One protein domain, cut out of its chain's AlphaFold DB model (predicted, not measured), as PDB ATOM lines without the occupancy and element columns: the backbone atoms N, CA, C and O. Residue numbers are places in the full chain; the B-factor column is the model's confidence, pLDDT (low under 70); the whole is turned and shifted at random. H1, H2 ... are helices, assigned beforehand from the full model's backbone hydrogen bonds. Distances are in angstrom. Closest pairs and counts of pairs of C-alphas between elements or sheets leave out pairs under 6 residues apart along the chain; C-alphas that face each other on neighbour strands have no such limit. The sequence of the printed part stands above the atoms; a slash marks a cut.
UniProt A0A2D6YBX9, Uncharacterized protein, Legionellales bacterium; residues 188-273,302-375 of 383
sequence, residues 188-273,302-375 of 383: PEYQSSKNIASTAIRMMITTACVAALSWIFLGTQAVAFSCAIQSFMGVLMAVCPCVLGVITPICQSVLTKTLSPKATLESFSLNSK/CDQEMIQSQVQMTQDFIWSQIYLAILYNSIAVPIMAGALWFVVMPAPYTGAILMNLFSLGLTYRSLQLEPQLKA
ATOM      1  N   PRO A 188     263.141 123.823 256.963       40.44
ATOM      2  CA  PRO A 188     262.146 122.990 257.608       40.44
ATOM      3  C   PRO A 188     260.757 123.477 257.174       40.44
ATOM      4  O   PRO A 188     260.436 124.665 257.214       40.44
ATOM      5  N   GLU A 189     259.925 122.552 256.716       48.28
ATOM      6  CA  GLU A 189     258.549 122.850 256.336       48.28
ATOM      7  C   GLU A 189     257.744 123.211 257.594       48.28
ATOM      8  O   GLU A 189     257.577 122.398 258.503       48.28
ATOM      9  N   TYR A 190     257.294 124.463 257.694       48.41
ATOM     10  CA  TYR A 190     256.632 124.973 258.893       48.41
ATOM     11  C   TYR A 190     255.153 124.569 258.933       48.41
ATOM     12  O   TYR A 190     254.411 124.820 257.982       48.41
ATOM     13  N   GLN A 191     254.686 124.033 260.066       47.69
ATOM     14  CA  GLN A 191     253.295 123.586 260.240       47.69
ATOM     15  C   GLN A 191     252.269 124.708 259.995       47.69
ATOM     16  O   GLN A 191     251.187 124.455 259.470       47.69
ATOM     17  N   SER A 192     252.600 125.972 260.291       47.19
ATOM     18  CA  SER A 192     251.674 127.074 259.990       47.19
ATOM     19  C   SER A 192     251.512 127.296 258.482       47.19
ATOM     20  O   SER A 192     250.426 127.670 258.057       47.19
ATOM     21  N   SER A 193     252.523 126.981 257.655       54.31
ATOM     22  CA  SER A 193     252.412 127.038 256.184       54.31
ATOM     23  C   SER A 193     251.258 126.165 255.673       54.31
ATOM     24  O   SER A 193     250.445 126.617 254.864       54.31
ATOM     25  N   LYS A 194     251.113 124.956 256.234       61.97
ATOM     26  CA  LYS A 194     249.993 124.047 255.946       61.97
ATOM     27  C   LYS A 194     248.644 124.609 256.412       61.97
ATOM     28  O   LYS A 194     247.656 124.532 255.682       61.97
ATOM     29  N   ASN A 195     248.599 125.232 257.593       67.19
ATOM     30  CA  ASN A 195     247.372 125.855 258.106       67.19
ATOM     31  C   ASN A 195     246.884 126.996 257.200       67.19
ATOM     32  O   ASN A 195     245.678 127.151 256.993       67.19
ATOM     33  N   ILE A 196     247.799 127.763 256.604       69.06
ATOM     34  CA  ILE A 196     247.427 128.827 255.660       69.06
ATOM     35  C   ILE A 196     247.000 128.263 254.332       69.06
ATOM     36  O   ILE A 196     246.020 128.756 253.798       69.06
ATOM     37  N   ALA A 197     247.685 127.248 253.801       69.25
ATOM     38  CA  ALA A 197     247.262 126.612 252.559       69.25
ATOM     39  C   ALA A 197     245.823 126.084 252.693       69.25
ATOM     40  O   ALA A 197     244.969 126.396 251.865       69.25
ATOM     41  N   SER A 198     245.508 125.403 253.803       74.31
ATOM     42  CA  SER A 198     244.136 124.971 254.097       74.31
ATOM     43  C   SER A 198     243.163 126.147 254.235       74.31
ATOM     44  O   SER A 198     242.051 126.090 253.711       74.31
ATOM     45  N   THR A 199     243.566 127.230 254.903       76.88
ATOM     46  CA  THR A 199     242.721 128.427 255.058       76.88
ATOM     47  C   THR A 199     242.477 129.120 253.718       76.88
ATOM     48  O   THR A 199     241.343 129.480 253.416       76.88
ATOM     49  N   ALA A 200     243.504 129.253 252.880       74.81
ATOM     50  CA  ALA A 200     243.431 129.858 251.558       74.81
ATOM     51  C   ALA A 200     242.492 129.072 250.637       74.81
ATOM     52  O   ALA A 200     241.657 129.678 249.974       74.81
ATOM     53  N   ILE A 201     242.558 127.735 250.654       76.38
ATOM     54  CA  ILE A 201     241.634 126.871 249.900       76.38
ATOM     55  C   ILE A 201     240.193 127.074 250.366       76.38
ATOM     56  O   ILE A 201     239.297 127.246 249.540       76.38
ATOM     57  N   ARG A 202     239.951 127.085 251.684       80.19
ATOM     58  CA  ARG A 202     238.605 127.317 252.230       80.19
ATOM     59  C   ARG A 202     238.078 128.683 251.807       80.19
ATOM     60  O   ARG A 202     236.973 128.757 251.281       80.19
ATOM     61  N   MET A 203     238.884 129.733 251.964       80.38
ATOM     62  CA  MET A 203     238.528 131.088 251.540       80.38
ATOM     63  C   MET A 203     238.217 131.133 250.040       80.38
ATOM     64  O   MET A 203     237.149 131.607 249.669       80.38
ATOM     65  N   MET A 204     239.066 130.544 249.194       80.50
ATOM     66  CA  MET A 204     238.875 130.457 247.742       80.50
ATOM     67  C   MET A 204     237.547 129.803 247.344       80.50
ATOM     68  O   MET A 204     236.812 130.339 246.519       80.50
ATOM     69  N   ILE A 205     237.222 128.650 247.933       81.25
ATOM     70  CA  ILE A 205     235.975 127.941 247.622       81.25
ATOM     71  C   ILE A 205     234.775 128.752 248.120       81.25
ATOM     72  O   ILE A 205     233.802 128.925 247.387       81.25
ATOM     73  N   THR A 206     234.842 129.291 249.342       84.44
ATOM     74  CA  THR A 206     233.735 130.085 249.899       84.44
ATOM     75  C   THR A 206     233.448 131.330 249.068       84.44
ATOM     76  O   THR A 206     232.283 131.619 248.798       84.44
ATOM     77  N   THR A 207     234.475 132.041 248.599       82.88
ATOM     78  CA  THR A 207     234.295 133.247 247.788       82.88
ATOM     79  C   THR A 207     233.763 132.929 246.393       82.88
ATOM     80  O   THR A 207     232.885 133.647 245.911       82.88
ATOM     81  N   ALA A 208     234.204 131.830 245.774       83.56
ATOM     82  CA  ALA A 208     233.643 131.346 244.514       83.56
ATOM     83  C   ALA A 208     232.161 130.964 244.659       83.56
ATOM     84  O   ALA A 208     231.337 131.374 243.840       83.56
ATOM     85  N   CYS A 209     231.790 130.248 245.729       85.50
ATOM     86  CA  CYS A 209     230.393 129.916 246.024       85.50
ATOM     87  C   CYS A 209     229.533 131.171 246.219       85.50
ATOM     88  O   CYS A 209     228.439 131.247 245.667       85.50
ATOM     89  N   VAL A 210     230.017 132.163 246.972       85.25
ATOM     90  CA  VAL A 210     229.296 133.429 247.180       85.25
ATOM     91  C   VAL A 210     229.094 134.165 245.854       85.25
ATOM     92  O   VAL A 210     227.987 134.632 245.585       85.25
ATOM     93  N   ALA A 211     230.116 134.217 244.995       82.81
ATOM     94  CA  ALA A 211     230.000 134.818 243.668       82.81
ATOM     95  C   ALA A 211     228.964 134.079 242.801       82.81
ATOM     96  O   ALA A 211     228.070 134.711 242.238       82.81
ATOM     97  N   ALA A 212     228.998 132.747 242.771       83.00
ATOM     98  CA  ALA A 212     228.024 131.933 242.040       83.00
ATOM     99  C   ALA A 212     226.585 132.156 242.528       83.00
ATOM    100  O   ALA A 212     225.676 132.378 241.730       83.00
ATOM    101  N   LEU A 213     226.380 132.144 243.849       85.44
ATOM    102  CA  LEU A 213     225.076 132.386 244.462       85.44
ATOM    103  C   LEU A 213     224.572 133.793 244.142       85.44
ATOM    104  O   LEU A 213     223.395 133.953 243.829       85.44
ATOM    105  N   SER A 214     225.451 134.800 244.147       82.88
ATOM    106  CA  SER A 214     225.063 136.164 243.772       82.88
ATOM    107  C   SER A 214     224.472 136.220 242.357       82.88
ATOM    108  O   SER A 214     223.427 136.830 242.153       82.88
ATOM    109  N   TRP A 215     225.043 135.481 241.404       80.00
ATOM    110  CA  TRP A 215     224.524 135.386 240.039       80.00
ATOM    111  C   TRP A 215     223.216 134.606 239.922       80.00
ATOM    112  O   TRP A 215     222.374 134.958 239.101       80.00
ATOM    113  N   ILE A 216     223.013 133.587 240.757       83.56
ATOM    114  CA  ILE A 216     221.750 132.838 240.794       83.56
ATOM    115  C   ILE A 216     220.606 133.719 241.319       83.56
ATOM    116  O   ILE A 216     219.500 133.650 240.789       83.56
ATOM    117  N   PHE A 217     220.857 134.555 242.334       84.06
ATOM    118  CA  PHE A 217     219.816 135.386 242.953       84.06
ATOM    119  C   PHE A 217     219.562 136.718 242.235       84.06
ATOM    120  O   PHE A 217     218.424 137.182 242.217       84.06
ATOM    121  N   LEU A 218     220.596 137.345 241.667       81.62
ATOM    122  CA  LEU A 218     220.513 138.684 241.066       81.62
ATOM    123  C   LEU A 218     220.610 138.678 239.526       81.62
ATOM    124  O   LEU A 218     220.386 139.710 238.894       81.62
ATOM    125  N   GLY A 219     220.971 137.548 238.911       73.06
ATOM    126  CA  GLY A 219     221.144 137.428 237.464       73.06
ATOM    127  C   GLY A 219     219.826 137.405 236.687       73.06
ATOM    128  O   GLY A 219     218.767 137.030 237.191       73.06
ATOM    129  N   THR A 220     219.887 137.774 235.408       74.12
ATOM    130  CA  THR A 220     218.739 137.689 234.499       74.12
ATOM    131  C   THR A 220     218.367 136.223 234.241       74.12
ATOM    132  O   THR A 220     219.220 135.402 233.899       74.12
ATOM    133  N   GLN A 221     217.080 135.882 234.385       74.25
ATOM    134  CA  GLN A 221     216.607 134.485 234.438       74.25
ATOM    135  C   GLN A 221     216.961 133.621 233.211       74.25
ATOM    136  O   GLN A 221     216.994 132.401 233.326       74.25
ATOM    137  N   ALA A 222     217.265 134.223 232.057       71.12
ATOM    138  CA  ALA A 222     217.629 133.490 230.842       71.12
ATOM    139  C   ALA A 222     219.088 132.984 230.816       71.12
ATOM    140  O   ALA A 222     219.373 132.018 230.118       71.12
ATOM    141  N   VAL A 223     220.012 133.620 231.552       76.62
ATOM    142  CA  VAL A 223     221.458 133.290 231.528       76.62
ATOM    143  C   VAL A 223     222.080 133.120 232.917       76.62
ATOM    144  O   VAL A 223     223.261 132.792 233.019       76.62
ATOM    145  N   ALA A 224     221.299 133.284 233.990       76.75
ATOM    146  CA  ALA A 224     221.776 133.254 235.375       76.75
ATOM    147  C   ALA A 224     222.614 132.008 235.710       76.75
ATOM    148  O   ALA A 224     223.665 132.128 236.335       76.75
ATOM    149  N   PHE A 225     222.195 130.823 235.255       79.31
ATOM    150  CA  PHE A 225     222.913 129.574 235.526       79.31
ATOM    151  C   PHE A 225     224.289 129.518 234.843       79.31
ATOM    152  O   PHE A 225     225.288 129.196 235.485       79.31
ATOM    153  N   SER A 226     224.360 129.900 233.566       78.19
ATOM    154  CA  SER A 226     225.620 129.991 232.819       78.19
ATOM    155  C   SER A 226     226.568 131.026 233.427       78.19
ATOM    156  O   SER A 226     227.743 130.729 233.637       78.19
ATOM    157  N   CYS A 227     226.058 132.214 233.780       78.12
ATOM    158  CA  CYS A 227     226.845 133.250 234.458       78.12
ATOM    159  C   CYS A 227     227.376 132.773 235.814       78.12
ATOM    160  O   CYS A 227     228.515 133.071 236.166       78.12
ATOM    161  N   ALA A 228     226.566 132.033 236.575       80.81
ATOM    162  CA  ALA A 228     226.940 131.555 237.899       80.81
ATOM    163  C   ALA A 228     228.094 130.553 237.838       80.81
ATOM    164  O   ALA A 228     229.055 130.693 238.591       80.81
ATOM    165  N   ILE A 229     228.037 129.584 236.917       79.00
ATOM    166  CA  ILE A 229     229.128 128.620 236.707       79.00
ATOM    167  C   ILE A 229     230.388 129.337 236.211       79.00
ATOM    168  O   ILE A 229     231.475 129.082 236.727       79.00
ATOM    169  N   GLN A 230     230.249 130.266 235.261       79.12
ATOM    170  CA  GLN A 230     231.384 131.035 234.743       79.12
ATOM    171  C   GLN A 230     232.050 131.869 235.844       79.12
ATOM    172  O   GLN A 230     233.271 131.867 235.967       79.12
ATOM    173  N   SER A 231     231.257 132.562 236.664       79.62
ATOM    174  CA  SER A 231     231.751 133.387 237.769       79.62
ATOM    175  C   SER A 231     232.393 132.533 238.861       79.62
ATOM    176  O   SER A 231     233.489 132.855 239.314       79.62
ATOM    177  N   PHE A 232     231.773 131.402 239.219       81.94
ATOM    178  CA  PHE A 232     232.344 130.436 240.157       81.94
ATOM    179  C   PHE A 232     233.757 130.023 239.730       81.94
ATOM    180  O   PHE A 232     234.706 130.151 240.502       81.94
ATOM    181  N   MET A 233     233.904 129.581 238.480       77.75
ATOM    182  CA  MET A 233     235.178 129.087 237.959       77.75
ATOM    183  C   MET A 233     236.188 130.214 237.743       77.75
ATOM    184  O   MET A 233     237.354 130.067 238.101       77.75
ATOM    185  N   GLY A 234     235.747 131.369 237.237       78.81
ATOM    186  CA  GLY A 234     236.594 132.547 237.058       78.81
ATOM    187  C   GLY A 234     237.192 133.048 238.373       78.81
ATOM    188  O   GLY A 234     238.386 133.342 238.426       78.81
ATOM    189  N   VAL A 235     236.403 133.083 239.455       80.50
ATOM    190  CA  VAL A 235     236.899 133.426 240.799       80.50
ATOM    191  C   VAL A 235     237.886 132.378 241.295       80.50
ATOM    192  O   VAL A 235     238.954 132.739 241.781       80.50
ATOM    193  N   LEU A 236     237.574 131.091 241.137       79.44
ATOM    194  CA  LEU A 236     238.455 130.008 241.569       79.44
ATOM    195  C   LEU A 236     239.842 130.092 240.912       79.44
ATOM    196  O   LEU A 236     240.863 129.953 241.581       79.44
ATOM    197  N   MET A 237     239.867 130.391 239.613       77.50
ATOM    198  CA  MET A 237     241.092 130.541 238.829       77.50
ATOM    199  C   MET A 237     241.866 131.803 239.201       77.50
ATOM    200  O   MET A 237     243.086 131.766 239.358       77.50
ATOM    201  N   ALA A 238     241.163 132.916 239.404       75.50
ATOM    202  CA  ALA A 238     241.784 134.174 239.793       75.50
ATOM    203  C   ALA A 238     242.370 134.135 241.220       75.50
ATOM    204  O   ALA A 238     243.362 134.797 241.511       75.50
ATOM    205  N   VAL A 239     241.813 133.342 242.132       73.12
ATOM    206  CA  VAL A 239     242.319 133.263 243.512       73.12
ATOM    207  C   VAL A 239     243.589 132.400 243.636       73.12
ATOM    208  O   VAL A 239     244.226 132.434 244.694       73.12
ATOM    209  N   CYS A 240     244.029 131.699 242.575       73.06
ATOM    210  CA  CYS A 240     245.244 130.872 242.604       73.06
ATOM    211  C   CYS A 240     246.458 131.666 243.131       73.06
ATOM    212  O   CYS A 240     246.882 132.645 242.510       73.06
ATOM    213  N   PRO A 241     247.082 131.249 244.249       67.75
ATOM    214  CA  PRO A 241     248.241 131.937 244.815       67.75
ATOM    215  C   PRO A 241     249.542 131.578 244.079       67.75
ATOM    216  O   PRO A 241     250.572 131.317 244.695       67.75
ATOM    217  N   CYS A 242     249.524 131.558 242.748       67.31
ATOM    218  CA  CYS A 242     250.620 131.009 241.957       67.31
ATOM    219  C   CYS A 242     251.921 131.849 242.085       67.31
ATOM    220  O   CYS A 242     253.024 131.314 242.027       67.31
ATOM    221  N   VAL A 243     251.814 133.156 242.363       66.12
ATOM    222  CA  VAL A 243     252.967 134.053 242.604       66.12
ATOM    223  C   VAL A 243     253.589 133.852 243.995       66.12
ATOM    224  O   VAL A 243     254.785 134.084 244.185       66.12
ATOM    225  N   LEU A 244     252.821 133.349 244.972       65.81
ATOM    226  CA  LEU A 244     253.330 133.091 246.328       65.81
ATOM    227  C   LEU A 244     254.387 131.980 246.351       65.81
ATOM    228  O   LEU A 244     255.310 132.035 247.168       65.81
ATOM    229  N   GLY A 245     254.304 131.032 245.411       67.44
ATOM    230  CA  GLY A 245     255.321 129.997 245.218       67.44
ATOM    231  C   GLY A 245     256.699 130.567 244.860       67.44
ATOM    232  O   GLY A 245     257.711 130.003 245.269       67.44
ATOM    233  N   VAL A 246     256.751 131.715 244.173       73.00
ATOM    234  CA  VAL A 246     257.991 132.348 243.681       73.00
ATOM    235  C   VAL A 246     258.560 133.377 244.670       73.00
ATOM    236  O   VAL A 246     259.774 133.535 244.774       73.00
ATOM    237  N   ILE A 247     257.718 134.065 245.446       77.56
ATOM    238  CA  ILE A 247     258.178 135.106 246.389       77.56
ATOM    239  C   ILE A 247     259.089 134.530 247.475       77.56
ATOM    240  O   ILE A 247     260.101 135.138 247.825       77.56
ATOM    241  N   THR A 248     258.749 133.344 247.983       77.62
ATOM    242  CA  THR A 248     259.523 132.666 249.031       77.62
ATOM    243  C   THR A 248     260.981 132.416 248.607       77.62
ATOM    244  O   THR A 248     261.874 132.887 249.317       77.62
ATOM    245  N   PRO A 249     261.275 131.762 247.459       74.44
ATOM    246  CA  PRO A 249     262.655 131.588 247.007       74.44
ATOM    247  C   PRO A 249     263.348 132.912 246.645       74.44
ATOM    248  O   PRO A 249     264.551 133.026 246.863       74.44
ATOM    249  N   ILE A 250     262.627 133.939 246.170       80.38
ATOM    250  CA  ILE A 250     263.221 135.268 245.926       80.38
ATOM    251  C   ILE A 250     263.722 135.887 247.235       80.38
ATOM    252  O   ILE A 250     264.889 136.269 247.311       80.38
ATOM    253  N   CYS A 251     262.882 135.957 248.272       77.44
ATOM    254  CA  CYS A 251     263.266 136.540 249.562       77.44
ATOM    255  C   CYS A 251     264.444 135.778 250.184       77.44
ATOM    256  O   CYS A 251     265.386 136.382 250.690       77.44
ATOM    257  N   GLN A 252     264.430 134.449 250.069       75.94
ATOM    258  CA  GLN A 252     265.539 133.602 250.509       75.94
ATOM    259  C   GLN A 252     266.816 133.874 249.714       75.94
ATOM    260  O   GLN A 252     267.889 133.922 250.300       75.94
ATOM    261  N   SER A 253     266.717 134.119 248.404       76.56
ATOM    262  CA  SER A 253     267.883 134.469 247.590       76.56
ATOM    263  C   SER A 253     268.526 135.782 247.984       76.56
ATOM    264  O   SER A 253     269.752 135.883 247.994       76.56
ATOM    265  N   VAL A 254     267.709 136.762 248.353       81.69
ATOM    266  CA  VAL A 254     268.189 138.037 248.871       81.69
ATOM    267  C   VAL A 254     268.880 137.816 250.216       81.69
ATOM    268  O   VAL A 254     270.017 138.245 250.384       81.69
ATOM    269  N   LEU A 255     268.259 137.056 251.124       77.25
ATOM    270  CA  LEU A 255     268.840 136.724 252.426       77.25
ATOM    271  C   LEU A 255     270.186 135.994 252.298       77.25
ATOM    272  O   LEU A 255     271.171 136.420 252.893       77.25
ATOM    273  N   THR A 256     270.265 134.927 251.497       72.00
ATOM    274  CA  THR A 256     271.514 134.175 251.294       72.00
ATOM    275  C   THR A 256     272.612 135.055 250.703       72.00
ATOM    276  O   THR A 256     273.755 134.962 251.137       72.00
ATOM    277  N   LYS A 257     272.285 135.946 249.758       75.81
ATOM    278  CA  LYS A 257     273.258 136.903 249.205       75.81
ATOM    279  C   LYS A 257     273.796 137.859 250.266       75.81
ATOM    280  O   LYS A 257     274.994 138.122 250.262       75.81
ATOM    281  N   THR A 258     272.945 138.348 251.166       71.88
ATOM    282  CA  THR A 258     273.374 139.227 252.263       71.88
ATOM    283  C   THR A 258     274.221 138.480 253.300       71.88
ATOM    284  O   THR A 258     275.177 139.040 253.818       71.88
ATOM    285  N   LEU A 259     273.940 137.199 253.550       67.88
ATOM    286  CA  LEU A 259     274.710 136.362 254.484       67.88
ATOM    287  C   LEU A 259     276.066 135.874 253.917       67.88
ATOM    288  O   LEU A 259     276.979 135.535 254.675       67.88
ATOM    289  N   SER A 260     276.203 135.816 252.586       52.41
ATOM    290  CA  SER A 260     277.311 135.174 251.859       52.41
ATOM    291  C   SER A 260     278.555 136.062 251.661       52.41
ATOM    292  O   SER A 260     279.070 136.195 250.544       52.41
ATOM    293  N   PRO A 261     279.104 136.622 252.746       51.59
ATOM    294  CA  PRO A 261     280.551 136.543 252.939       51.59
ATOM    295  C   PRO A 261     280.990 135.845 254.243       51.59
ATOM    296  O   PRO A 261     282.194 135.697 254.442       51.59
ATOM    297  N   LYS A 262     280.078 135.399 255.130       44.69
ATOM    298  CA  LYS A 262     280.455 134.948 256.493       44.69
ATOM    299  C   LYS A 262     280.007 133.546 256.953       44.69
ATOM    300  O   LYS A 262     280.566 133.085 257.951       44.69
ATOM    301  N   ALA A 263     279.078 132.848 256.291       43.06
ATOM    302  CA  ALA A 263     278.652 131.514 256.749       43.06
ATOM    303  C   ALA A 263     277.989 130.640 255.666       43.06
ATOM    304  O   ALA A 263     277.078 131.081 254.969       43.06
ATOM    305  N   THR A 264     278.394 129.371 255.601       37.56
ATOM    306  CA  THR A 264     277.659 128.279 254.945       37.56
ATOM    307  C   THR A 264     276.691 127.707 255.989       37.56
ATOM    308  O   THR A 264     277.121 127.114 256.970       37.56
ATOM    309  N   LEU A 265     275.387 127.962 255.859       43.66
ATOM    310  CA  LEU A 265     274.373 127.526 256.834       43.66
ATOM    311  C   LEU A 265     273.798 126.161 256.429       43.66
ATOM    312  O   LEU A 265     272.963 126.093 255.529       43.66
ATOM    313  N   GLU A 266     274.235 125.084 257.088       37.91
ATOM    314  CA  GLU A 266     273.889 123.706 256.695       37.91
ATOM    315  C   GLU A 266     272.562 123.165 257.264       37.91
ATOM    316  O   GLU A 266     271.998 122.240 256.679       37.91
ATOM    317  N   SER A 267     271.979 123.723 258.338       35.56
ATOM    318  CA  SER A 267     270.626 123.309 258.762       35.56
ATOM    319  C   SER A 267     269.900 124.303 259.680       35.56
ATOM    320  O   SER A 267     270.498 124.953 260.530       35.56
ATOM    321  N   PHE A 268     268.579 124.414 259.496       43.06
ATOM    322  CA  PHE A 268     267.658 125.249 260.277       43.06
ATOM    323  C   PHE A 268     266.553 124.355 260.860       43.06
ATOM    324  O   PHE A 268     265.924 123.590 260.130       43.06
ATOM    325  N   SER A 269     266.319 124.436 262.171       30.78
ATOM    326  CA  SER A 269     265.249 123.729 262.887       30.78
ATOM    327  C   SER A 269     264.537 124.716 263.808       30.78
ATOM    328  O   SER A 269     265.104 125.192 264.784       30.78
ATOM    329  N   LEU A 270     263.275 125.015 263.498       38.31
ATOM    330  CA  LEU A 270     262.443 126.028 264.166       38.31
ATOM    331  C   LEU A 270     261.936 125.635 265.569       38.31
ATOM    332  O   LEU A 270     261.034 126.286 266.087       38.31
ATOM    333  N   ASN A 271     262.477 124.579 266.188       27.77
ATOM    334  CA  ASN A 271     262.012 124.096 267.498       27.77
ATOM    335  C   ASN A 271     263.107 123.866 268.548       27.77
ATOM    336  O   ASN A 271     262.788 123.479 269.671       27.77
ATOM    337  N   SER A 272     264.375 124.137 268.242       29.48
ATOM    338  CA  SER A 272     265.406 124.291 269.270       29.48
ATOM    339  C   SER A 272     265.821 125.750 269.312       29.48
ATOM    340  O   SER A 272     266.061 126.364 268.280       29.48
ATOM    341  N   LYS A 273     265.965 126.298 270.517       31.45
ATOM    342  CA  LYS A 273     266.628 127.588 270.765       31.45
ATOM    343  C   LYS A 273     268.111 127.604 270.348       31.45
ATOM    344  O   LYS A 273     268.797 128.581 270.608       31.45
ATOM    345  N   CYS A 302     277.432 138.181 268.666       53.81
ATOM    346  CA  CYS A 302     276.891 139.317 267.911       53.81
ATOM    347  C   CYS A 302     276.627 138.962 266.437       53.81
ATOM    348  O   CYS A 302     275.612 139.388 265.884       53.81
ATOM    349  N   ASP A 303     277.485 138.151 265.802       65.12
ATOM    350  CA  ASP A 303     277.225 137.615 264.459       65.12
ATOM    351  C   ASP A 303     276.008 136.661 264.484       65.12
ATOM    352  O   ASP A 303     275.175 136.716 263.579       65.12
ATOM    353  N   GLN A 304     275.838 135.829 265.522       66.31
ATOM    354  CA  GLN A 304     274.675 134.935 265.668       66.31
ATOM    355  C   GLN A 304     273.366 135.705 265.877       66.31
ATOM    356  O   GLN A 304     272.390 135.439 265.174       66.31
ATOM    357  N   GLU A 305     273.332 136.676 266.794       68.75
ATOM    358  CA  GLU A 305     272.148 137.515 267.029       68.75
ATOM    359  C   GLU A 305     271.749 138.304 265.773       68.75
ATOM    360  O   GLU A 305     270.564 138.392 265.438       68.75
ATOM    361  N   MET A 306     272.728 138.824 265.027       70.50
ATOM    362  CA  MET A 306     272.498 139.534 263.767       70.50
ATOM    363  C   MET A 306     271.924 138.612 262.683       70.50
ATOM    364  O   MET A 306     270.939 138.971 262.028       70.50
ATOM    365  N   ILE A 307     272.484 137.409 262.520       69.38
ATOM    366  CA  ILE A 307     271.975 136.399 261.580       69.38
ATOM    367  C   ILE A 307     270.543 135.997 261.963       69.38
ATOM    368  O   ILE A 307     269.668 135.953 261.096       69.38
ATOM    369  N   GLN A 308     270.261 135.769 263.252       71.19
ATOM    370  CA  GLN A 308     268.908 135.467 263.733       71.19
ATOM    371  C   GLN A 308     267.924 136.603 263.455       71.19
ATOM    372  O   GLN A 308     266.819 136.355 262.972       71.19
ATOM    373  N   SER A 309     268.333 137.852 263.685       76.69
ATOM    374  CA  SER A 309     267.517 139.026 263.376       76.69
ATOM    375  C   SER A 309     267.189 139.125 261.882       76.69
ATOM    376  O   SER A 309     266.045 139.400 261.521       76.69
ATOM    377  N   GLN A 310     268.159 138.884 260.994       77.75
ATOM    378  CA  GLN A 310     267.955 138.919 259.540       77.75
ATOM    379  C   GLN A 310     267.038 137.789 259.044       77.75
ATOM    380  O   GLN A 310     266.174 138.007 258.185       77.75
ATOM    381  N   VAL A 311     267.189 136.588 259.606       73.19
ATOM    382  CA  VAL A 311     266.320 135.439 259.315       73.19
ATOM    383  C   VAL A 311     264.889 135.722 259.774       73.19
ATOM    384  O   VAL A 311     263.960 135.574 258.978       73.19
ATOM    385  N   GLN A 312     264.704 136.197 261.010       77.88
ATOM    386  CA  GLN A 312     263.389 136.520 261.564       77.88
ATOM    387  C   GLN A 312     262.699 137.635 260.764       77.88
ATOM    388  O   GLN A 312     261.538 137.489 260.384       77.88
ATOM    389  N   MET A 313     263.429 138.698 260.410       79.19
ATOM    390  CA  MET A 313     262.918 139.778 259.558       79.19
ATOM    391  C   MET A 313     262.461 139.258 258.189       79.19
ATOM    392  O   MET A 313     261.387 139.623 257.709       79.19
ATOM    393  N   THR A 314     263.252 138.386 257.562       80.75
ATOM    394  CA  THR A 314     262.900 137.781 256.269       80.75
ATOM    395  C   THR A 314     261.640 136.929 256.383       80.75
ATOM    396  O   THR A 314     260.766 136.982 255.515       80.75
ATOM    397  N   GLN A 315     261.519 136.158 257.462       78.62
ATOM    398  CA  GLN A 315     260.345 135.343 257.729       78.62
ATOM    399  C   GLN A 315     259.101 136.219 257.900       78.62
ATOM    400  O   GLN A 315     258.121 136.018 257.183       78.62
ATOM    401  N   ASP A 316     259.144 137.220 258.779       80.56
ATOM    402  CA  ASP A 316     258.024 138.137 259.022       80.56
ATOM    403  C   ASP A 316     257.614 138.890 257.745       80.56
ATOM    404  O   ASP A 316     256.423 139.080 257.472       80.56
ATOM    405  N   PHE A 317     258.587 139.239 256.899       84.75
ATOM    406  CA  PHE A 317     258.338 139.819 255.585       84.75
ATOM    407  C   PHE A 317     257.571 138.860 254.657       84.75
ATOM    408  O   PHE A 317     256.559 139.251 254.070       84.75
ATOM    409  N   ILE A 318     257.997 137.595 254.551       80.88
ATOM    410  CA  ILE A 318     257.303 136.571 253.748       80.88
ATOM    411  C   ILE A 318     255.861 136.391 254.240       80.88
ATOM    412  O   ILE A 318     254.929 136.369 253.434       80.88
ATOM    413  N   TRP A 319     255.661 136.323 255.558       80.19
ATOM    414  CA  TRP A 319     254.337 136.228 256.173       80.19
ATOM    415  C   TRP A 319     253.436 137.396 255.797       80.19
ATOM    416  O   TRP A 319     252.305 137.184 255.357       80.19
ATOM    417  N   SER A 320     253.948 138.621 255.909       84.31
ATOM    418  CA  SER A 320     253.223 139.830 255.515       84.31
ATOM    419  C   SER A 320     252.765 139.774 254.051       84.31
ATOM    420  O   SER A 320     251.620 140.107 253.742       84.31
ATOM    421  N   GLN A 321     253.626 139.289 253.153       83.75
ATOM    422  CA  GLN A 321     253.330 139.178 251.721       83.75
ATOM    423  C   GLN A 321     252.280 138.097 251.426       83.75
ATOM    424  O   GLN A 321     251.370 138.330 250.628       83.75
ATOM    425  N   ILE A 322     252.359 136.941 252.098       79.19
ATOM    426  CA  ILE A 322     251.361 135.867 251.982       79.19
ATOM    427  C   ILE A 322     249.987 136.357 252.450       79.19
ATOM    428  O   ILE A 322     249.002 136.177 251.733       79.19
ATOM    429  N   TYR A 323     249.909 137.024 253.606       81.56
ATOM    430  CA  TYR A 323     248.649 137.579 254.106       81.56
ATOM    431  C   TYR A 323     248.057 138.618 253.157       81.56
ATOM    432  O   TYR A 323     246.860 138.574 252.875       81.56
ATOM    433  N   LEU A 324     248.886 139.521 252.626       84.19
ATOM    434  CA  LEU A 324     248.435 140.535 251.677       84.19
ATOM    435  C   LEU A 324     247.872 139.903 250.394       84.19
ATOM    436  O   LEU A 324     246.836 140.346 249.906       84.19
ATOM    437  N   ALA A 325     248.519 138.858 249.870       81.12
ATOM    438  CA  ALA A 325     248.044 138.147 248.686       81.12
ATOM    439  C   ALA A 325     246.728 137.410 248.933       81.12
ATOM    440  O   ALA A 325     245.811 137.511 248.122       81.12
ATOM    441  N   ILE A 326     246.602 136.717 250.068       78.19
ATOM    442  CA  ILE A 326     245.358 136.034 250.437       78.19
ATOM    443  C   ILE A 326     244.226 137.045 250.599       78.19
ATOM    444  O   ILE A 326     243.126 136.803 250.108       78.19
ATOM    445  N   LEU A 327     244.487 138.185 251.241       81.56
ATOM    446  CA  LEU A 327     243.498 139.244 251.425       81.56
ATOM    447  C   LEU A 327     243.057 139.840 250.082       81.56
ATOM    448  O   LEU A 327     241.858 139.944 249.824       81.56
ATOM    449  N   TYR A 328     244.012 140.183 249.214       82.06
ATOM    450  CA  TYR A 328     243.735 140.710 247.878       82.06
ATOM    451  C   TYR A 328     242.916 139.713 247.049       82.06
ATOM    452  O   TYR A 328     241.855 140.068 246.539       82.06
ATOM    453  N   ASN A 329     243.341 138.449 246.993       79.50
ATOM    454  CA  ASN A 329     242.630 137.415 246.247       79.50
ATOM    455  C   ASN A 329     241.239 137.135 246.844       79.50
ATOM    456  O   ASN A 329     240.282 136.956 246.101       79.50
ATOM    457  N   SER A 330     241.079 137.151 248.169       75.88
ATOM    458  CA  SER A 330     239.792 136.839 248.812       75.88
ATOM    459  C   SER A 330     238.771 137.976 248.739       75.88
ATOM    460  O   SER A 330     237.577 137.714 248.835       75.88
ATOM    461  N   ILE A 331     239.210 139.231 248.596       78.44
ATOM    462  CA  ILE A 331     238.325 140.406 248.629       78.44
ATOM    463  C   ILE A 331     238.198 141.050 247.250       78.44
ATOM    464  O   ILE A 331     237.085 141.237 246.760       78.44
ATOM    465  N   ALA A 332     239.314 141.384 246.600       75.44
ATOM    466  CA  ALA A 332     239.285 142.148 245.357       75.44
ATOM    467  C   ALA A 332     238.699 141.328 244.200       75.44
ATOM    468  O   ALA A 332     237.903 141.849 243.422       75.44
ATOM    469  N   VAL A 333     239.044 140.040 244.106       73.75
ATOM    470  CA  VAL A 333     238.586 139.171 243.010       73.75
ATOM    471  C   VAL A 333     237.066 138.954 243.037       73.75
ATOM    472  O   VAL A 333     236.439 139.215 242.011       73.75
ATOM    473  N   PRO A 334     236.418 138.569 244.157       71.81
ATOM    474  CA  PRO A 334     234.960 138.402 244.187       71.81
ATOM    475  C   PRO A 334     234.206 139.718 243.995       71.81
ATOM    476  O   PRO A 334     233.143 139.749 243.373       71.81
ATOM    477  N   ILE A 335     234.770 140.824 244.489       73.25
ATOM    478  CA  ILE A 335     234.204 142.153 244.264       73.25
ATOM    479  C   ILE A 335     234.206 142.482 242.767       73.25
ATOM    480  O   ILE A 335     233.176 142.902 242.247       73.25
ATOM    481  N   MET A 336     235.308 142.225 242.058       67.81
ATOM    482  CA  MET A 336     235.402 142.443 240.609       67.81
ATOM    483  C   MET A 336     234.563 141.454 239.784       67.81
ATOM    484  O   MET A 336     234.027 141.839 238.749       67.81
ATOM    485  N   ALA A 337     234.439 140.200 240.227       64.81
ATOM    486  CA  ALA A 337     233.772 139.127 239.482       64.81
ATOM    487  C   ALA A 337     232.260 138.985 239.762       64.81
ATOM    488  O   ALA A 337     231.569 138.275 239.024       64.81
ATOM    489  N   GLY A 338     231.742 139.621 240.820       62.53
ATOM    490  CA  GLY A 338     230.342 139.483 241.240       62.53
ATOM    491  C   GLY A 338     229.709 140.765 241.787       62.53
ATOM    492  O   GLY A 338     228.670 141.185 241.289       62.53
ATOM    493  N   ALA A 339     230.318 141.421 242.783       56.59
ATOM    494  CA  ALA A 339     229.657 142.530 243.493       56.59
ATOM    495  C   ALA A 339     229.583 143.841 242.685       56.59
ATOM    496  O   ALA A 339     228.582 144.553 242.755       56.59
ATOM    497  N   LEU A 340     230.623 144.164 241.907       57.25
ATOM    498  CA  LEU A 340     230.647 145.362 241.064       57.25
ATOM    499  C   LEU A 340     229.828 145.213 239.790       57.25
ATOM    500  O   LEU A 340     229.425 146.237 239.255       57.25
ATOM    501  N   TRP A 341     229.522 143.993 239.332       60.69
ATOM    502  CA  TRP A 341     228.823 143.790 238.058       60.69
ATOM    503  C   TRP A 341     227.481 144.543 237.983       60.69
ATOM    504  O   TRP A 341     227.108 145.041 236.925       60.69
ATOM    505  N   PHE A 342     226.805 144.715 239.123       57.16
ATOM    506  CA  PHE A 342     225.539 145.449 239.230       57.16
ATOM    507  C   PHE A 342     225.679 146.980 239.204       57.16
ATOM    508  O   PHE A 342     224.680 147.671 239.020       57.16
ATOM    509  N   VAL A 343     226.885 147.523 239.404       57.53
ATOM    510  CA  VAL A 343     227.137 148.971 239.539       57.53
ATOM    511  C   VAL A 343     228.043 149.500 238.421       57.53
ATOM    512  O   VAL A 343     227.767 150.553 237.855       57.53
ATOM    513  N   VAL A 344     229.112 148.778 238.075       60.03
ATOM    514  CA  VAL A 344     230.071 149.112 237.012       60.03
ATOM    515  C   VAL A 344     230.577 147.803 236.418       60.03
ATOM    516  O   VAL A 344     231.053 146.950 237.153       60.03
ATOM    517  N   MET A 345     230.527 147.645 235.094       60.91
ATOM    518  CA  MET A 345     231.132 146.504 234.405       60.91
ATOM    519  C   MET A 345     232.602 146.832 234.092       60.91
ATOM    520  O   MET A 345     232.868 147.478 233.075       60.91
ATOM    521  N   PRO A 346     233.577 146.453 234.947       64.81
ATOM    522  CA  PRO A 346     234.973 146.546 234.571       64.81
ATOM    523  C   PRO A 346     235.200 145.664 233.347       64.81
ATOM    524  O   PRO A 346     234.790 144.503 233.304       64.81
ATOM    525  N   ALA A 347     235.841 146.220 232.330       65.31
ATOM    526  CA  ALA A 347     236.232 145.425 231.185       65.31
ATOM    527  C   ALA A 347     237.238 144.343 231.626       65.31
ATOM    528  O   ALA A 347     238.062 144.600 232.502       65.31
ATOM    529  N   PRO A 348     237.234 143.145 231.018       64.25
ATOM    530  CA  PRO A 348     238.019 141.995 231.489       64.25
ATOM    531  C   PRO A 348     239.530 142.267 231.617       64.25
ATOM    532  O   PRO A 348     240.210 141.645 232.429       64.25
ATOM    533  N   TYR A 349     240.063 143.244 230.876       70.88
ATOM    534  CA  TYR A 349     241.459 143.661 230.987       70.88
ATOM    535  C   TYR A 349     241.799 144.357 232.316       70.88
ATOM    536  O   TYR A 349     242.953 144.311 232.733       70.88
ATOM    537  N   THR A 350     240.849 144.990 233.014       73.00
ATOM    538  CA  THR A 350     241.153 145.718 234.258       73.00
ATOM    539  C   THR A 350     241.541 144.767 235.384       73.00
ATOM    540  O   THR A 350     242.468 145.064 236.132       73.00
ATOM    541  N   GLY A 351     240.884 143.604 235.477       72.94
ATOM    542  CA  GLY A 351     241.245 142.558 236.435       72.94
ATOM    543  C   GLY A 351     242.658 142.031 236.180       72.94
ATOM    544  O   GLY A 351     243.469 141.967 237.103       72.94
ATOM    545  N   ALA A 352     242.988 141.759 234.912       71.12
ATOM    546  CA  ALA A 352     244.326 141.328 234.510       71.12
ATOM    547  C   ALA A 352     245.400 142.385 234.830       71.12
ATOM    548  O   ALA A 352     246.452 142.057 235.376       71.12
ATOM    549  N   ILE A 353     245.129 143.667 234.553       77.38
ATOM    550  CA  ILE A 353     246.040 144.773 234.883       77.38
ATOM    551  C   ILE A 353     246.263 144.861 236.394       77.38
ATOM    552  O   ILE A 353     247.409 144.940 236.831       77.38
ATOM    553  N   LEU A 354     245.197 144.816 237.198       79.62
ATOM    554  CA  LEU A 354     245.300 144.896 238.655       79.62
ATOM    555  C   LEU A 354     246.090 143.714 239.240       79.62
ATOM    556  O   LEU A 354     246.940 143.920 240.104       79.62
ATOM    557  N   MET A 355     245.891 142.497 238.728       78.88
ATOM    558  CA  MET A 355     246.677 141.322 239.130       78.88
ATOM    559  C   MET A 355     248.156 141.429 238.761       78.88
ATOM    560  O   MET A 355     249.023 141.103 239.576       78.88
ATOM    561  N   ASN A 356     248.457 141.918 237.557       82.62
ATOM    562  CA  ASN A 356     249.834 142.129 237.120       82.62
ATOM    563  C   ASN A 356     250.517 143.214 237.961       82.62
ATOM    564  O   ASN A 356     251.638 143.011 238.423       82.62
ATOM    565  N   LEU A 357     249.831 144.329 238.232       84.81
ATOM    566  CA  LEU A 357     250.329 145.394 239.107       84.81
ATOM    567  C   LEU A 357     250.576 144.894 240.532       84.81
ATOM    568  O   LEU A 357     251.613 145.207 241.115       84.81
ATOM    569  N   PHE A 358     249.667 144.085 241.080       85.56
ATOM    570  CA  PHE A 358     249.835 143.488 242.402       85.56
ATOM    571  C   PHE A 358     251.058 142.557 242.454       85.56
ATOM    572  O   PHE A 358     251.883 142.661 243.361       85.56
ATOM    573  N   SER A 359     251.236 141.715 241.434       82.88
ATOM    574  CA  SER A 359     252.377 140.794 241.320       82.88
ATOM    575  C   SER A 359     253.714 141.531 241.168       82.88
ATOM    576  O   SER A 359     254.705 141.185 241.823       82.88
ATOM    577  N   LEU A 360     253.742 142.597 240.360       85.50
ATOM    578  CA  LEU A 360     254.894 143.492 240.236       85.50
ATOM    579  C   LEU A 360     255.195 144.195 241.562       85.50
ATOM    580  O   LEU A 360     256.354 144.259 241.965       85.50
ATOM    581  N   GLY A 361     254.167 144.658 242.276       87.00
ATOM    582  CA  GLY A 361     254.298 145.268 243.596       87.00
ATOM    583  C   GLY A 361     254.896 144.315 244.632       87.00
ATOM    584  O   GLY A 361     255.814 144.696 245.358       87.00
ATOM    585  N   LEU A 362     254.441 143.057 244.674       85.62
ATOM    586  CA  LEU A 362     255.007 142.037 245.564       85.62
ATOM    587  C   LEU A 362     256.477 141.748 245.237       85.62
ATOM    588  O   LEU A 362     257.306 141.671 246.147       85.62
ATOM    589  N   THR A 363     256.814 141.643 243.951       83.88
ATOM    590  CA  THR A 363     258.194 141.418 243.498       83.88
ATOM    591  C   THR A 363     259.086 142.608 243.850       83.88
ATOM    592  O   THR A 363     260.152 142.430 244.434       83.88
ATOM    593  N   TYR A 364     258.620 143.831 243.588       87.25
ATOM    594  CA  TYR A 364     259.321 145.066 243.934       87.25
ATOM    595  C   TYR A 364     259.586 145.173 245.440       87.25
ATOM    596  O   TYR A 364     260.716 145.427 245.853       87.25
ATOM    597  N   ARG A 365     258.573 144.906 246.278       87.25
ATOM    598  CA  ARG A 365     258.746 144.870 247.737       87.25
ATOM    599  C   ARG A 365     259.755 143.804 248.164       87.25
ATOM    600  O   ARG A 365     260.523 144.054 249.082       87.25
ATOM    601  N   SER A 366     259.772 142.646 247.506       85.62
ATOM    602  CA  SER A 366     260.716 141.564 247.823       85.62
ATOM    603  C   SER A 366     262.165 141.955 247.521       85.62
ATOM    604  O   SER A 366     263.065 141.570 248.257       85.62
ATOM    605  N   LEU A 367     262.400 142.772 246.488       83.81
ATOM    606  CA  LEU A 367     263.724 143.340 246.200       83.81
ATOM    607  C   LEU A 367     264.126 144.425 247.210       83.81
ATOM    608  O   LEU A 367     265.299 144.548 247.552       83.81
ATOM    609  N   GLN A 368     263.156 145.170 247.747       87.00
ATOM    610  CA  GLN A 368     263.380 146.147 248.822       87.00
ATOM    611  C   GLN A 368     263.750 145.507 250.173       87.00
ATOM    612  O   GLN A 368     264.102 146.224 251.106       87.00
ATOM    613  N   LEU A 369     263.725 144.175 250.288       86.81
ATOM    614  CA  LEU A 369     264.232 143.470 251.465       86.81
ATOM    615  C   LEU A 369     265.763 143.581 251.588       86.81
ATOM    616  O   LEU A 369     266.287 143.667 252.694       86.81
ATOM    617  N   GLU A 370     266.490 143.636 250.467       86.25
ATOM    618  CA  GLU A 370     267.959 143.702 250.455       86.25
ATOM    619  C   GLU A 370     268.529 144.896 251.247       86.25
ATOM    620  O   GLU A 370     269.374 144.674 252.121       86.25
ATOM    621  N   PRO A 371     268.098 146.155 251.010       86.31
ATOM    622  CA  PRO A 371     268.596 147.291 251.781       86.31
ATOM    623  C   PRO A 371     268.220 147.218 253.268       86.31
ATOM    624  O   PRO A 371     268.993 147.685 254.099       86.31
ATOM    625  N   GLN A 372     267.079 146.614 253.623       85.50
ATOM    626  CA  GLN A 372     266.674 146.440 255.025       85.50
ATOM    627  C   GLN A 372     267.593 145.457 255.755       85.50
ATOM    628  O   GLN A 372     268.048 145.740 256.861       85.50
ATOM    629  N   LEU A 373     267.941 144.344 255.104       82.19
ATOM    630  CA  LEU A 373     268.878 143.370 255.661       82.19
ATOM    631  C   LEU A 373     270.288 143.956 255.814       82.19
ATOM    632  O   LEU A 373     270.921 143.742 256.846       82.19
ATOM    633  N   LYS A 374     270.755 144.749 254.838       82.56
ATOM    634  CA  LYS A 374     272.041 145.469 254.929       82.56
ATOM    635  C   LYS A 374     272.049 146.529 256.033       82.56
ATOM    636  O   LYS A 374     273.076 146.738 256.663       82.56
ATOM    637  N   ALA A 375     270.918 147.181 256.304       81.56
ATOM    638  CA  ALA A 375     270.808 148.105 257.432       81.56
ATOM    639  C   ALA A 375     270.928 147.377 258.785       81.56
ATOM    640  O   ALA A 375     271.548 147.906 259.702       81.56
TER     641      ALA A 375
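Overview. This is residues 188 to 273 and 302 to 375 of the 383 residues of an uncharacterized protein of Legionellales bacterium (UniProt A0A2D6YBX9). The model is a long rod of nearly aligned helices: the longest, H4, runs through the middle, with H1 on one side, H5 and short H6 on another, and H2 and H3 one after the other on a third. Residues 260 to 273 form a long stretch with no named element. The 160 printed residues, with six named helices in the order H1 to H6 and no named strand, are all helix in class, and loose, with a radius of gyration of the C-alphas of 20.1 A and spans of 69 by 30 by 18 A.

Arrangement. Start at H1, residues 191 to 218, which touches H2, residues 224 to 238, as a helical hairpin at a shallow tilt of 22 degrees, closest at C-alphas 212 and 228, 4.3 A. H3, residues 244 to 259, is apart from H2. The hub is H4, residues 302 to 339: its residues 326 to 339 alone touch H1, closest at C-alphas 338 and 211, 5.3 A, and its residues 307 to 325 alone touch H3, closest at C-alphas 318 and 248, 6.5 A. H5, residues 348 to 367, only just touches H4, with 3 pairs of C-alphas within 8 A, the closest 321 and 362, 7.0 A; the two form a helical hairpin. H6, residues 369 to 375, touches H3, closest at C-alphas 370 and 254, 5.9 A. Every O i to N i+4 pair is within hydrogen-bond range in H1, H2 and H6, against 10 of 12 in H3, 32 of 34 in H4 and 15 of 16 in H5.

Along the chain. Find C-alpha 191 at (253.295, 123.586, 260.240); H1 runs 40.9 A from there. H4 runs 53.3 A and H5 29.6 A. H6 ends at C-alpha 375, (270.808, 148.105, 257.432).

Size, cuts and confidence. The farthest C-alphas, 222 and 302, are 70.1 A apart. Residues 274 to 301 are not printed, a gap of 15.8 A between C-alphas 273 and 302. Of the links printed whole, none is long. Mean pLDDT of the printed part is 72.0; 48 residues are under 70, among them 259 to 273.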